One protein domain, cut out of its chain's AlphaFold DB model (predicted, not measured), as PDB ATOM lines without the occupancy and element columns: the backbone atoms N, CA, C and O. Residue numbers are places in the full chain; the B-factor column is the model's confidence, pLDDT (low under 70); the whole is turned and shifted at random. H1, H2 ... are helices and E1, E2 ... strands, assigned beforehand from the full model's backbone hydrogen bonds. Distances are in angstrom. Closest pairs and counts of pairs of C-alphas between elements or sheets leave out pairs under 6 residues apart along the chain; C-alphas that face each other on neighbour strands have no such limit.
ATOM      1  N   TYR A 207     -18.553   9.589 -27.015       83.19
ATOM      2  CA  TYR A 207     -19.872   9.303 -26.472       83.19
ATOM      3  C   TYR A 207     -19.790   8.233 -25.375       83.19
ATOM      4  O   TYR A 207     -19.064   7.252 -25.504       83.19
ATOM      5  N   GLY A 208     -20.552   8.422 -24.295       86.31
ATOM      6  CA  GLY A 208     -20.550   7.543 -23.122       86.31
ATOM      7  C   GLY A 208     -19.840   8.145 -21.909       86.31
ATOM      8  O   GLY A 208     -20.291   7.929 -20.787       86.31
ATOM      9  N   TYR A 209     -18.805   8.977 -22.089       88.94
ATOM     10  CA  TYR A 209     -18.073   9.537 -20.941       88.94
ATOM     11  C   TYR A 209     -18.911  10.451 -20.062       88.94
ATOM     12  O   TYR A 209     -18.739  10.441 -18.848       88.94
ATOM     13  N   LYS A 210     -19.847  11.211 -20.641       90.69
ATOM     14  CA  LYS A 210     -20.779  12.012 -19.840       90.69
ATOM     15  C   LYS A 210     -21.639  11.114 -18.950       90.69
ATOM     16  O   LYS A 210     -21.827  11.422 -17.783       90.69
ATOM     17  N   GLN A 211     -22.154  10.013 -19.488       92.25
ATOM     18  CA  GLN A 211     -22.990   9.067 -18.753       92.25
ATOM     19  C   GLN A 211     -22.194   8.371 -17.647       92.25
ATOM     20  O   GLN A 211     -22.677   8.287 -16.523       92.25
ATOM     21  N   ILE A 212     -20.956   7.956 -17.939       92.31
ATOM     22  CA  ILE A 212     -20.033   7.405 -16.939       92.31
ATOM     23  C   ILE A 212     -19.775   8.440 -15.843       92.31
ATOM     24  O   ILE A 212     -19.890   8.115 -14.670       92.31
ATOM     25  N   ALA A 213     -19.481   9.691 -16.199       94.25
ATOM     26  CA  ALA A 213     -19.227  10.740 -15.220       94.25
ATOM     27  C   ALA A 213     -20.435  11.011 -14.319       94.25
ATOM     28  O   ALA A 213     -20.261  11.129 -13.113       94.25
ATOM     29  N   LEU A 214     -21.645  11.082 -14.883       95.12
ATOM     30  CA  LEU A 214     -22.867  11.289 -14.102       95.12
ATOM     31  C   LEU A 214     -23.103  10.131 -13.127       95.12
ATOM     32  O   LEU A 214     -23.283  10.376 -11.940       95.12
ATOM     33  N   TYR A 215     -23.002   8.885 -13.602       95.88
ATOM     34  CA  TYR A 215     -23.146   7.703 -12.750       95.88
ATOM     35  C   TYR A 215     -22.093   7.678 -11.638       95.88
ATOM     36  O   TYR A 215     -22.404   7.557 -10.460       95.88
ATOM     37  N   VAL A 216     -20.819   7.832 -11.998       95.00
ATOM     38  CA  VAL A 216     -19.739   7.777 -11.013       95.00
ATOM     39  C   VAL A 216     -19.791   8.958 -10.050       95.00
ATOM     40  O   VAL A 216     -19.418   8.795  -8.898       95.00
ATOM     41  N   GLY A 217     -20.243  10.131 -10.490       94.25
ATOM     42  CA  GLY A 217     -20.428  11.289  -9.618       94.25
ATOM     43  C   GLY A 217     -21.460  11.030  -8.520       94.25
ATOM     44  O   GLY A 217     -21.216  11.384  -7.372       94.25
ATOM     45  N   GLU A 218     -22.571  10.368  -8.851       95.25
ATOM     46  CA  GLU A 218     -23.621  10.003  -7.888       95.25
ATOM     47  C   GLU A 218     -23.198   8.854  -6.957       95.25
ATOM     48  O   GLU A 218     -23.553   8.856  -5.780       95.25
ATOM     49  N   HIS A 219     -22.390   7.912  -7.453       95.25
ATOM     50  CA  HIS A 219     -21.973   6.705  -6.726       95.25
ATOM     51  C   HIS A 219     -20.515   6.743  -6.233       95.25
ATOM     52  O   HIS A 219     -19.926   5.714  -5.900       95.25
ATOM     53  N   TYR A 220     -19.893   7.921  -6.194       94.12
ATOM     54  CA  TYR A 220     -18.454   8.069  -5.959       94.12
ATOM     55  C   TYR A 220     -17.984   7.461  -4.621       94.12
ATOM     56  O   TYR A 220     -16.873   6.928  -4.520       94.12
ATOM     57  N   ASP A 221     -18.821   7.532  -3.584       95.12
ATOM     58  CA  ASP A 221     -18.506   7.033  -2.241       95.12
ATOM     59  C   ASP A 221     -18.766   5.535  -2.046       95.12
ATOM     60  O   ASP A 221     -18.280   4.955  -1.076       95.12
ATOM     61  N   GLU A 222     -19.454   4.884  -2.983       95.88
ATOM     62  CA  GLU A 222     -19.755   3.448  -2.924       95.88
ATOM     63  C   GLU A 222     -18.553   2.576  -3.304       95.88
ATOM     64  O   GLU A 222     -18.468   1.409  -2.912       95.88
ATOM     65  N   PHE A 223     -17.610   3.148  -4.052       96.00
ATOM     66  CA  PHE A 223     -16.455   2.439  -4.583       96.00
ATOM     67  C   PHE A 223     -15.161   2.878  -3.896       96.00
ATOM     68  O   PHE A 223     -14.942   4.054  -3.594       96.00
ATOM     69  N   GLU A 224     -14.264   1.915  -3.687       95.69
ATOM     70  CA  GLU A 224     -12.892   2.191  -3.238       95.69
ATOM     71  C   GLU A 224     -12.019   2.665  -4.404       95.69
ATOM     72  O   GLU A 224     -11.104   3.465  -4.215       95.69
ATOM     73  N   LYS A 225     -12.321   2.189  -5.618       95.25
ATOM     74  CA  LYS A 225     -11.599   2.521  -6.844       95.25
ATOM     75  C   LYS A 225     -12.533   2.498  -8.049       95.25
ATOM     76  O   LYS A 225     -13.384   1.617  -8.167       95.25
ATOM     77  N   ILE A 226     -12.342   3.443  -8.960       96.25
ATOM     78  CA  ILE A 226     -13.061   3.539 -10.229       96.25
ATOM     79  C   ILE A 226     -12.035   3.433 -11.354       96.25
ATOM     80  O   ILE A 226     -11.190   4.311 -11.515       96.25
ATOM     81  N   ILE A 227     -12.113   2.369 -12.144       94.69
ATOM     82  CA  ILE A 227     -11.204   2.100 -13.256       94.69
ATOM     83  C   ILE A 227     -11.978   2.300 -14.555       94.69
ATOM     84  O   ILE A 227     -12.989   1.642 -14.802       94.69
ATOM     85  N   ILE A 228     -11.516   3.228 -15.383       93.06
ATOM     86  CA  ILE A 228     -12.160   3.598 -16.642       93.06
ATOM     87  C   ILE A 228     -11.197   3.267 -17.770       93.06
ATOM     88  O   ILE A 228     -10.092   3.814 -17.837       93.06
ATOM     89  N   ASP A 229     -11.625   2.373 -18.657       89.12
ATOM     90  CA  ASP A 229     -10.838   2.030 -19.832       89.12
ATOM     91  C   ASP A 229     -10.643   3.270 -20.710       89.12
ATOM     92  O   ASP A 229     -11.569   4.049 -20.920       89.12
ATOM     93  N   GLN A 230      -9.440   3.484 -21.234       84.38
ATOM     94  CA  GLN A 230      -9.186   4.603 -22.149       84.38
ATOM     95  C   GLN A 230      -9.623   4.296 -23.585       84.38
ATOM     96  O   GLN A 230      -9.716   5.198 -24.420       84.38
ATOM     97  N   ARG A 231      -9.921   3.031 -23.883       79.62
ATOM     98  CA  ARG A 231     -10.249   2.534 -25.219       79.62
ATOM     99  C   ARG A 231     -11.728   2.661 -25.582       79.62
ATOM    100  O   ARG A 231     -12.178   1.993 -26.507       79.62
ATOM    101  N   PHE A 232     -12.505   3.522 -24.913       72.81
ATOM    102  CA  PHE A 232     -13.796   3.919 -25.487       72.81
ATOM    103  C   PHE A 232     -13.532   4.717 -26.764       72.81
ATOM    104  O   PHE A 232     -13.016   5.838 -26.726       72.81
ATOM    105  N   GLY A 233     -13.860   4.105 -27.896       60.88
ATOM    106  CA  GLY A 233     -13.514   4.588 -29.222       60.88
ATOM    107  C   GLY A 233     -13.873   3.556 -30.289       60.88
ATOM    108  O   GLY A 233     -14.391   2.485 -29.985       60.88
ATOM    109  N   ASP A 234     -13.670   3.922 -31.555       56.28
ATOM    110  CA  ASP A 234     -13.877   3.017 -32.690       56.28
ATOM    111  C   ASP A 234     -12.946   1.791 -32.578       56.28
ATOM    112  O   ASP A 234     -11.837   1.915 -32.054       56.28
ATOM    113  N   LYS A 235     -13.374   0.625 -33.078       52.53
ATOM    114  CA  LYS A 235     -12.656  -0.664 -32.956       52.53
ATOM    115  C   LYS A 235     -11.266  -0.659 -33.591       52.53
ATOM    116  O   LYS A 235     -10.436  -1.495 -33.246       52.53
ATOM    117  N   ASP A 236     -11.015   0.293 -34.482       53.75
ATOM    118  CA  ASP A 236      -9.716   0.493 -35.120       53.75
ATOM    119  C   ASP A 236      -8.732   1.297 -34.243       53.75
ATOM    120  O   ASP A 236      -7.598   1.530 -34.656       53.75
ATOM    121  N   TYR A 237      -9.149   1.741 -33.046       51.59
ATOM    122  CA  TYR A 237      -8.338   2.419 -32.017       51.59
ATOM    123  C   TYR A 237      -7.451   3.568 -32.525       51.59
ATOM    124  O   TYR A 237      -6.437   3.901 -31.915       51.59
ATOM    125  N   TYR A 238      -7.839   4.231 -33.620       48.16
ATOM    126  CA  TYR A 238      -7.067   5.343 -34.190       48.16
ATOM    127  C   TYR A 238      -6.994   6.556 -33.243       48.16
ATOM    128  O   TYR A 238      -6.135   7.422 -33.384       48.16
ATOM    129  N   TYR A 239      -7.896   6.604 -32.257       57.97
ATOM    130  CA  TYR A 239      -7.925   7.589 -31.185       57.97
ATOM    131  C   TYR A 239      -8.090   6.880 -29.840       57.97
ATOM    132  O   TYR A 239      -9.092   6.204 -29.610       57.97
ATOM    133  N   ILE A 240      -7.129   7.082 -28.938       67.19
ATOM    134  CA  ILE A 240      -7.296   6.760 -27.518       67.19
ATOM    135  C   ILE A 240      -8.198   7.841 -26.922       67.19
ATOM    136  O   ILE A 240      -7.995   9.041 -27.145       67.19
ATOM    137  N   GLY A 241      -9.235   7.427 -26.204       74.06
ATOM    138  CA  GLY A 241     -10.131   8.355 -25.544       74.06
ATOM    139  C   GLY A 241      -9.422   9.164 -24.453       74.06
ATOM    140  O   GLY A 241      -8.399   8.748 -23.918       74.06
ATOM    141  N   VAL A 242      -9.979  10.320 -24.079       84.00
ATOM    142  CA  VAL A 242      -9.449  11.155 -22.982       84.00
ATOM    143  C   VAL A 242     -10.398  11.206 -21.775       84.00
ATOM    144  O   VAL A 242     -10.800  12.294 -21.350       84.00
ATOM    145  N   PRO A 243     -10.781  10.053 -21.184       88.62
ATOM    146  CA  PRO A 243     -11.689  10.035 -20.037       88.62
ATOM    147  C   PRO A 243     -11.122  10.812 -18.843       88.62
ATOM    148  O   PRO A 243     -11.880  11.443 -18.111       88.62
ATOM    149  N   SER A 244      -9.793  10.868 -18.707       90.25
ATOM    150  CA  SER A 244      -9.095  11.657 -17.686       90.25
ATOM    151  C   SER A 244      -9.390  13.159 -17.745       90.25
ATOM    152  O   SER A 244      -9.262  13.835 -16.731       90.25
ATOM    153  N   SER A 245      -9.834  13.684 -18.890       89.75
ATOM    154  CA  SER A 245     -10.290  15.073 -19.025       89.75
ATOM    155  C   SER A 245     -11.806  15.205 -18.865       89.75
ATOM    156  O   SER A 245     -12.290  16.189 -18.310       89.75
ATOM    157  N   TYR A 246     -12.571  14.221 -19.348       90.31
ATOM    158  CA  TYR A 246     -14.037  14.276 -19.363       90.31
ATOM    159  C   TYR A 246     -14.650  14.037 -17.990       90.31
ATOM    160  O   TYR A 246     -15.585  14.740 -17.612       90.31
ATOM    161  N   ILE A 247     -14.142  13.050 -17.251       93.75
ATOM    162  CA  ILE A 247     -14.714  12.686 -15.957       93.75
ATOM    163  C   ILE A 247     -14.617  13.858 -14.973       93.75
ATOM    164  O   ILE A 247     -15.676  14.288 -14.523       93.75
ATOM    165  N   PRO A 248     -13.439  14.476 -14.726       93.56
ATOM    166  CA  PRO A 248     -13.345  15.634 -13.832       93.56
ATOM    167  C   PRO A 248     -14.237  16.806 -14.234       93.56
ATOM    168  O   PRO A 248     -14.781  17.490 -13.372       93.56
ATOM    169  N   PHE A 249     -14.391  17.036 -15.542       93.69
ATOM    170  CA  PHE A 249     -15.210  18.126 -16.062       93.69
ATOM    171  C   PHE A 249     -16.688  17.956 -15.697       93.69
ATOM    172  O   PHE A 249     -17.327  18.913 -15.268       93.69
ATOM    173  N   TYR A 250     -17.231  16.747 -15.851       94.31
ATOM    174  CA  TYR A 250     -18.645  16.478 -15.580       94.31
ATOM    175  C   TYR A 250     -18.943  16.169 -14.109       94.31
ATOM    176  O   TYR A 250     -20.069  16.403 -13.678       94.31
ATOM    177  N   THR A 251     -17.967  15.676 -13.340       94.69
ATOM    178  CA  THR A 251     -18.119  15.449 -11.891       94.69
ATOM    179  C   THR A 251     -17.773  16.674 -11.049       94.69
ATOM    180  O   THR A 251     -17.957  16.634  -9.836       94.69
ATOM    181  N   TYR A 252     -17.280  17.756 -11.664       93.06
ATOM    182  CA  TYR A 252     -16.746  18.930 -10.963       93.06
ATOM    183  C   TYR A 252     -15.673  18.554  -9.930       93.06
ATOM    184  O   TYR A 252     -15.638  19.090  -8.821       93.06
ATOM    185  N   LEU A 253     -14.797  17.610 -10.292       93.81
ATOM    186  CA  LEU A 253     -13.730  17.147  -9.410       93.81
ATOM    187  C   LEU A 253     -12.785  18.303  -9.061       93.81
ATOM    188  O   LEU A 253     -12.402  19.083  -9.935       93.81
ATOM    189  N   ASP A 254     -12.376  18.374  -7.793       94.69
ATOM    190  CA  ASP A 254     -11.417  19.370  -7.316       94.69
ATOM    191  C   ASP A 254     -10.155  19.381  -8.210       94.69
ATOM    192  O   ASP A 254      -9.469  18.354  -8.316       94.69
ATOM    193  N   PRO A 255      -9.813  20.520  -8.846       93.69
ATOM    194  CA  PRO A 255      -8.635  20.634  -9.698       93.69
ATOM    195  C   PRO A 255      -7.333  20.221  -9.009       93.69
ATOM    196  O   PRO A 255      -6.432  19.729  -9.686       93.69
ATOM    197  N   VAL A 256      -7.221  20.376  -7.686       95.38
ATOM    198  CA  VAL A 256      -6.033  19.956  -6.923       95.38
ATOM    199  C   VAL A 256      -5.842  18.443  -7.008       95.38
ATOM    200  O   VAL A 256      -4.717  17.968  -7.161       95.38
ATOM    201  N   LYS A 257      -6.932  17.670  -6.986       93.62
ATOM    202  CA  LYS A 257      -6.876  16.212  -7.148       93.62
ATOM    203  C   LYS A 257      -6.359  15.832  -8.533       93.62
ATOM    204  O   LYS A 257      -5.494  14.972  -8.636       93.62
ATOM    205  N   VAL A 258      -6.833  16.516  -9.577       93.50
ATOM    206  CA  VAL A 258      -6.398  16.292 -10.969       93.50
ATOM    207  C   VAL A 258      -4.934  16.687 -11.176       93.50
ATOM    208  O   VAL A 258      -4.209  16.013 -11.899       93.50
ATOM    209  N   GLN A 259      -4.477  17.769 -10.541       92.69
ATOM    210  CA  GLN A 259      -3.082  18.217 -10.624       92.69
ATOM    211  C   GLN A 259      -2.119  17.252  -9.927       92.69
ATOM    212  O   GLN A 259      -1.004  17.057 -10.403       92.69
ATOM    213  N   ASN A 260      -2.565  16.598  -8.852       93.81
ATOM    214  CA  ASN A 260      -1.816  15.560  -8.141       93.81
ATOM    215  C   ASN A 260      -1.938  14.182  -8.818       93.81
ATOM    216  O   ASN A 260      -2.044  13.148  -8.152       93.81
ATOM    217  N   ALA A 261      -1.945  14.161 -10.150       93.19
ATOM    218  CA  ALA A 261      -2.032  12.930 -10.909       93.19
ATOM    219  C   ALA A 261      -0.735  12.117 -10.856       93.19
ATOM    220  O   ALA A 261       0.377  12.643 -10.913       93.19
ATOM    221  N   THR A 262      -0.895  10.800 -10.806       94.31
ATOM    222  CA  THR A 262       0.184   9.817 -10.858       94.31
ATOM    223  C   THR A 262       0.185   9.147 -12.227       94.31
ATOM    224  O   THR A 262      -0.840   8.642 -12.687       94.31
ATOM    225  N   ALA A 263       1.342   9.139 -12.889       91.19
ATOM    226  CA  ALA A 263       1.515   8.429 -14.151       91.19
ATOM    227  C   ALA A 263       1.511   6.909 -13.922       91.19
ATOM    228  O   ALA A 263       2.201   6.404 -13.036       91.19
ATOM    229  N   LEU A 264       0.753   6.182 -14.740       87.00
ATOM    230  CA  LEU A 264       0.768   4.721 -14.813       87.00
ATOM    231  C   LEU A 264       1.467   4.284 -16.108       87.00
ATOM    232  O   LEU A 264       1.620   5.080 -17.030       87.00
ATOM    233  N   LEU A 265       1.841   3.004 -16.207       81.75
ATOM    234  CA  LEU A 265       2.502   2.454 -17.401       81.75
ATOM    235  C   LEU A 265       1.707   2.729 -18.695       81.75
ATOM    236  O   LEU A 265       2.287   3.175 -19.676       81.75
ATOM    237  N   ASN A 266       0.384   2.521 -18.653       82.06
ATOM    238  CA  ASN A 266      -0.546   2.740 -19.770       82.06
ATOM    239  C   ASN A 266      -1.734   3.609 -19.329       82.06
ATOM    240  O   ASN A 266      -2.893   3.277 -19.591       82.06
ATOM    241  N   GLY A 267      -1.476   4.663 -18.551       87.62
ATOM    242  CA  GLY A 267      -2.573   5.441 -17.997       87.62
ATOM    243  C   GLY A 267      -2.185   6.572 -17.065       87.62
ATOM    244  O   GLY A 267      -1.020   6.922 -16.899       87.62
ATOM    245  N   ILE A 268      -3.202   7.127 -16.425       93.12
ATOM    246  CA  ILE A 268      -3.070   8.169 -15.413       93.12
ATOM    247  C   ILE A 268      -4.062   7.885 -14.295       93.12
ATOM    248  O   ILE A 268      -5.172   7.420 -14.551       93.12
ATOM    249  N   ALA A 269      -3.665   8.148 -13.059       95.06
ATOM    250  CA  ALA A 269      -4.536   8.038 -11.902       95.06
ATOM    251  C   ALA A 269      -4.567   9.351 -11.139       95.06
ATOM    252  O   ALA A 269      -3.558  10.047 -11.041       95.06
ATOM    253  N   PHE A 270      -5.714   9.669 -10.567       95.06
ATOM    254  CA  PHE A 270      -5.840  10.709  -9.559       95.06
ATOM    255  C   PHE A 270      -7.050  10.401  -8.688       95.06
ATOM    256  O   PHE A 270      -8.081   9.940  -9.181       95.06
ATOM    257  N   ASP A 271      -6.937  10.694  -7.390       94.56
ATOM    258  CA  ASP A 271      -8.005  10.428  -6.424       94.56
ATOM    259  C   ASP A 271      -8.416   8.936  -6.436       94.56
ATOM    260  O   ASP A 271      -7.539   8.074  -6.389       94.56
ATOM    261  N   LYS A 272      -9.714   8.604  -6.526       95.12
ATOM    262  CA  LYS A 272     -10.193   7.215  -6.687       95.12
ATOM    263  C   LYS A 272     -10.174   6.712  -8.138       95.12
ATOM    264  O   LYS A 272     -10.538   5.560  -8.377       95.12
ATOM    265  N   TYR A 273      -9.806   7.553  -9.107       95.94
ATOM    266  CA  TYR A 273      -9.901   7.237 -10.532       95.94
ATOM    267  C   TYR A 273      -8.588   6.693 -11.093       95.94
ATOM    268  O   TYR A 273      -7.532   7.312 -10.954       95.94
ATOM    269  N   GLU A 274      -8.674   5.587 -11.827       95.25
ATOM    270  CA  GLU A 274      -7.619   5.085 -12.704       95.25
ATOM    271  C   GLU A 274      -8.123   5.074 -14.146       95.25
ATOM    272  O   GLU A 274      -9.089   4.394 -14.483       95.25
ATOM    273  N   PHE A 275      -7.441   5.798 -15.023       93.44
ATOM    274  CA  PHE A 275      -7.699   5.782 -16.455       93.44
ATOM    275  C   PHE A 275      -6.611   4.942 -17.101       93.44
ATOM    276  O   PHE A 275      -5.492   5.431 -17.252       93.44
ATOM    277  N   ARG A 276      -6.904   3.692 -17.456       91.12
ATOM    278  CA  ARG A 276      -5.932   2.759 -18.048       91.12
ATOM    279  C   ARG A 276      -6.631   1.677 -18.851       91.12
ATOM    280  O   ARG A 276      -7.796   1.396 -18.611       91.12
ATOM    281  N   GLU A 277      -5.909   1.026 -19.750       89.00
ATOM    282  CA  GLU A 277      -6.425  -0.164 -20.430       89.00
ATOM    283  C   GLU A 277      -6.691  -1.301 -19.430       89.00
ATOM    284  O   GLU A 277      -5.834  -1.634 -18.601       89.00
ATOM    285  N   ILE A 278      -7.874  -1.912 -19.515       88.81
ATOM    286  CA  ILE A 278      -8.256  -3.060 -18.689       88.81
ATOM    287  C   ILE A 278      -7.958  -4.352 -19.454       88.81
ATOM    288  O   ILE A 278      -8.419  -4.571 -20.575       88.81
ATOM    289  N   ASN A 279      -7.182  -5.243 -18.840       88.31
ATOM    290  CA  ASN A 279      -6.918  -6.571 -19.383       88.31
ATOM    291  C   ASN A 279      -7.443  -7.625 -18.416       88.31
ATOM    292  O   ASN A 279      -6.751  -7.985 -17.467       88.31
ATOM    293  N   TRP A 280      -8.635  -8.154 -18.695       89.00
ATOM    294  CA  TRP A 280      -9.310  -9.127 -17.832       89.00
ATOM    295  C   TRP A 280      -8.481 -10.374 -17.516       89.00
ATOM    296  O   TRP A 280      -8.598 -10.903 -16.419       89.00
ATOM    297  N   ALA A 281      -7.580 -10.807 -18.406       87.19
ATOM    298  CA  ALA A 281      -6.704 -11.952 -18.137       87.19
ATOM    299  C   ALA A 281      -5.659 -11.682 -17.037       87.19
ATOM    300  O   ALA A 281      -5.071 -12.617 -16.498       87.19
ATOM    301  N   ARG A 282      -5.386 -10.411 -16.728       86.00
ATOM    302  CA  ARG A 282      -4.430  -9.976 -15.695       86.00
ATOM    303  C   ARG A 282      -5.089  -9.157 -14.586       86.00
ATOM    304  O   ARG A 282      -4.408  -8.777 -13.636       86.00
ATOM    305  N   GLU A 283      -6.376  -8.857 -14.716       88.44
ATOM    306  CA  GLU A 283      -7.101  -8.002 -13.790       88.44
ATOM    307  C   GLU A 283      -7.531  -8.811 -12.566       88.44
ATOM    308  O   GLU A 283      -8.175  -9.854 -12.678       88.44
ATOM    309  N   LYS A 284      -7.198  -8.318 -11.375       86.56
ATOM    310  CA  LYS A 284      -7.725  -8.872 -10.131       86.56
ATOM    311  C   LYS A 284      -9.050  -8.176  -9.828       86.56
ATOM    312  O   LYS A 284      -9.051  -7.056  -9.329       86.56
ATOM    313  N   VAL A 285     -10.159  -8.834 -10.156       86.44
ATOM    314  CA  VAL A 285     -11.505  -8.273  -9.974       86.44
ATOM    315  C   VAL A 285     -11.859  -8.211  -8.486       86.44
ATOM    316  O   VAL A 285     -11.843  -9.227  -7.791       86.44
ATOM    317  N   GLU A 286     -12.204  -7.019  -7.996       88.81
ATOM    318  CA  GLU A 286     -12.622  -6.788  -6.608       88.81
ATOM    319  C   GLU A 286     -14.040  -6.207  -6.538       88.81
ATOM    320  O   GLU A 286     -14.405  -5.324  -7.308       88.81
ATOM    321  N   LYS A 287     -14.853  -6.676  -5.578       87.00
ATOM    322  CA  LYS A 287     -16.282  -6.307  -5.475       87.00
ATOM    323  C   LYS A 287     -16.538  -4.814  -5.252       87.00
ATOM    324  O   LYS A 287     -17.626  -4.343  -5.551       87.00
ATOM    325  N   LYS A 288     -15.571  -4.092  -4.680       92.50
ATOM    326  CA  LYS A 288     -15.684  -2.657  -4.373       92.50
ATOM    327  C   LYS A 288     -15.097  -1.760  -5.465       92.50
ATOM    328  O   LYS A 288     -14.971  -0.553  -5.253       92.50
ATOM    329  N   TYR A 289     -14.673  -2.340  -6.587       94.50
ATOM    330  CA  TYR A 289     -14.120  -1.597  -7.711       94.50
ATOM    331  C   TYR A 289     -15.180  -1.481  -8.797       94.50
ATOM    332  O   TYR A 289     -15.835  -2.462  -9.151       94.50
ATOM    333  N   LEU A 290     -15.328  -0.279  -9.343       94.75
ATOM    334  CA  LEU A 290     -16.154  -0.051 -10.517       94.75
ATOM    335  C   LEU A 290     -15.275  -0.081 -11.761       94.75
ATOM    336  O   LEU A 290     -14.327   0.694 -11.864       94.75
ATOM    337  N   TYR A 291     -15.623  -0.937 -12.718       93.50
ATOM    338  CA  TYR A 291     -14.969  -1.006 -14.019       93.50
ATOM    339  C   TYR A 291     -15.906  -0.445 -15.086       93.50
ATOM    340  O   TYR A 291     -16.976  -1.001 -15.331       93.50
ATOM    341  N   ALA A 292     -15.506   0.644 -15.737       91.94
ATOM    342  CA  ALA A 292     -16.189   1.168 -16.913       91.94
ATOM    343  C   ALA A 292     -15.393   0.778 -18.162       91.94
ATOM    344  O   ALA A 292     -14.283   1.267 -18.372       91.94
ATOM    345  N   VAL A 293     -15.968  -0.096 -18.989       88.69
ATOM    346  CA  VAL A 293     -15.367  -0.594 -20.235       88.69
ATOM    347  C   VAL A 293     -16.308  -0.399 -21.429       88.69
ATOM    348  O   VAL A 293     -17.528  -0.331 -21.242       88.69
TER     349      VAL A 293
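This is residues 207 to 293 of the 303 residues of an uncharacterized protein of Candidatus Woesebacteria bacterium GW2011_GWB1_44_11b (UniProt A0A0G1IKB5). A twisted sheet of five short strands makes a wall; H2 covers part of it over E4, H1 packs on H2 and grazes the sheet, and the short H3 grazes it too. Two long loops extend from this body: residues 229 to 242, and residues 277 to 288, of which 280 to 285 stick out free. The printed part has 87 residues, with three named helices and five named strands in the order H1 E1 H2 H3 E2 E3 E4 E5; the sheet runs E2 E3 E4 E1 E5 and is mixed. The class is mixed, helices and strands, with under half of the residues, 43, in named elements. The whole is compact, with a radius of gyration of the C-alphas of 12.4 A and spans of 33 by 27 by 24 A.

Find C-alpha 209 at (-18.073, 9.537, -20.941); from there H1 runs through residue 218, 14.2 A. E1 follows at residues 225 to 228, 9.9 A. Pick up H2 at C-alpha 243, (-11.689, 10.035, -20.037), and follow it to residue 251, 11.7 A. H3 is residues 255 to 259 and E2 residues 262 to 264. E3, residues 267 to 270, spans 10.5 A, and E4, residues 273 to 276, 9.6 A. E5, residues 289 to 292, spans 9.8 A and ends at C-alpha 292, (-16.189, 1.168, -16.913).

Begin with E2, E3 and E4, a meander, each strand the antiparallel neighbour of the one before. In the hairpin E2 and E3, N 262 is 2.8 A from O 269; in the hairpin E3 and E4, N 275 is 2.8 A from O 268. E4 and E1 are parallel at 37 degrees, with N 274 and O 226 at 2.8 A. E1 and E5 are parallel at 14 degrees, with N 227 and O 290 at 2.8 A. E1, H2 H3 and E2 form a split strand-helix-strand unit, two strands running the same way with E3 and E4 between them; its crossover is right-handed. H2 is on the sheet, over E4, at a height of 9.8 A; the closest C-alphas of the two are those of Ser 244 and Phe 275, 6.2 A apart. On the local plane it stands at 19 degrees to E4, along the strands. H1 touches H2 at a steep tilt of 49 degrees, the same way, closest at the C-alphas of Ala 213 and Ile 247, 5.0 A. H1 and H3 are apart. In H1 and H3 every O i to N i+4 pair is within hydrogen-bond range; in H2, 3 of 5.

The C-alphas of Asp 221 and Asp 236, the two farthest apart, are 34.7 A apart. The printed part has no cut. The links E1 to H2 and E4 to E5 are long. Look at residues 233 to 240 for pLDDT under 70; the mean of the printed part is 87.9.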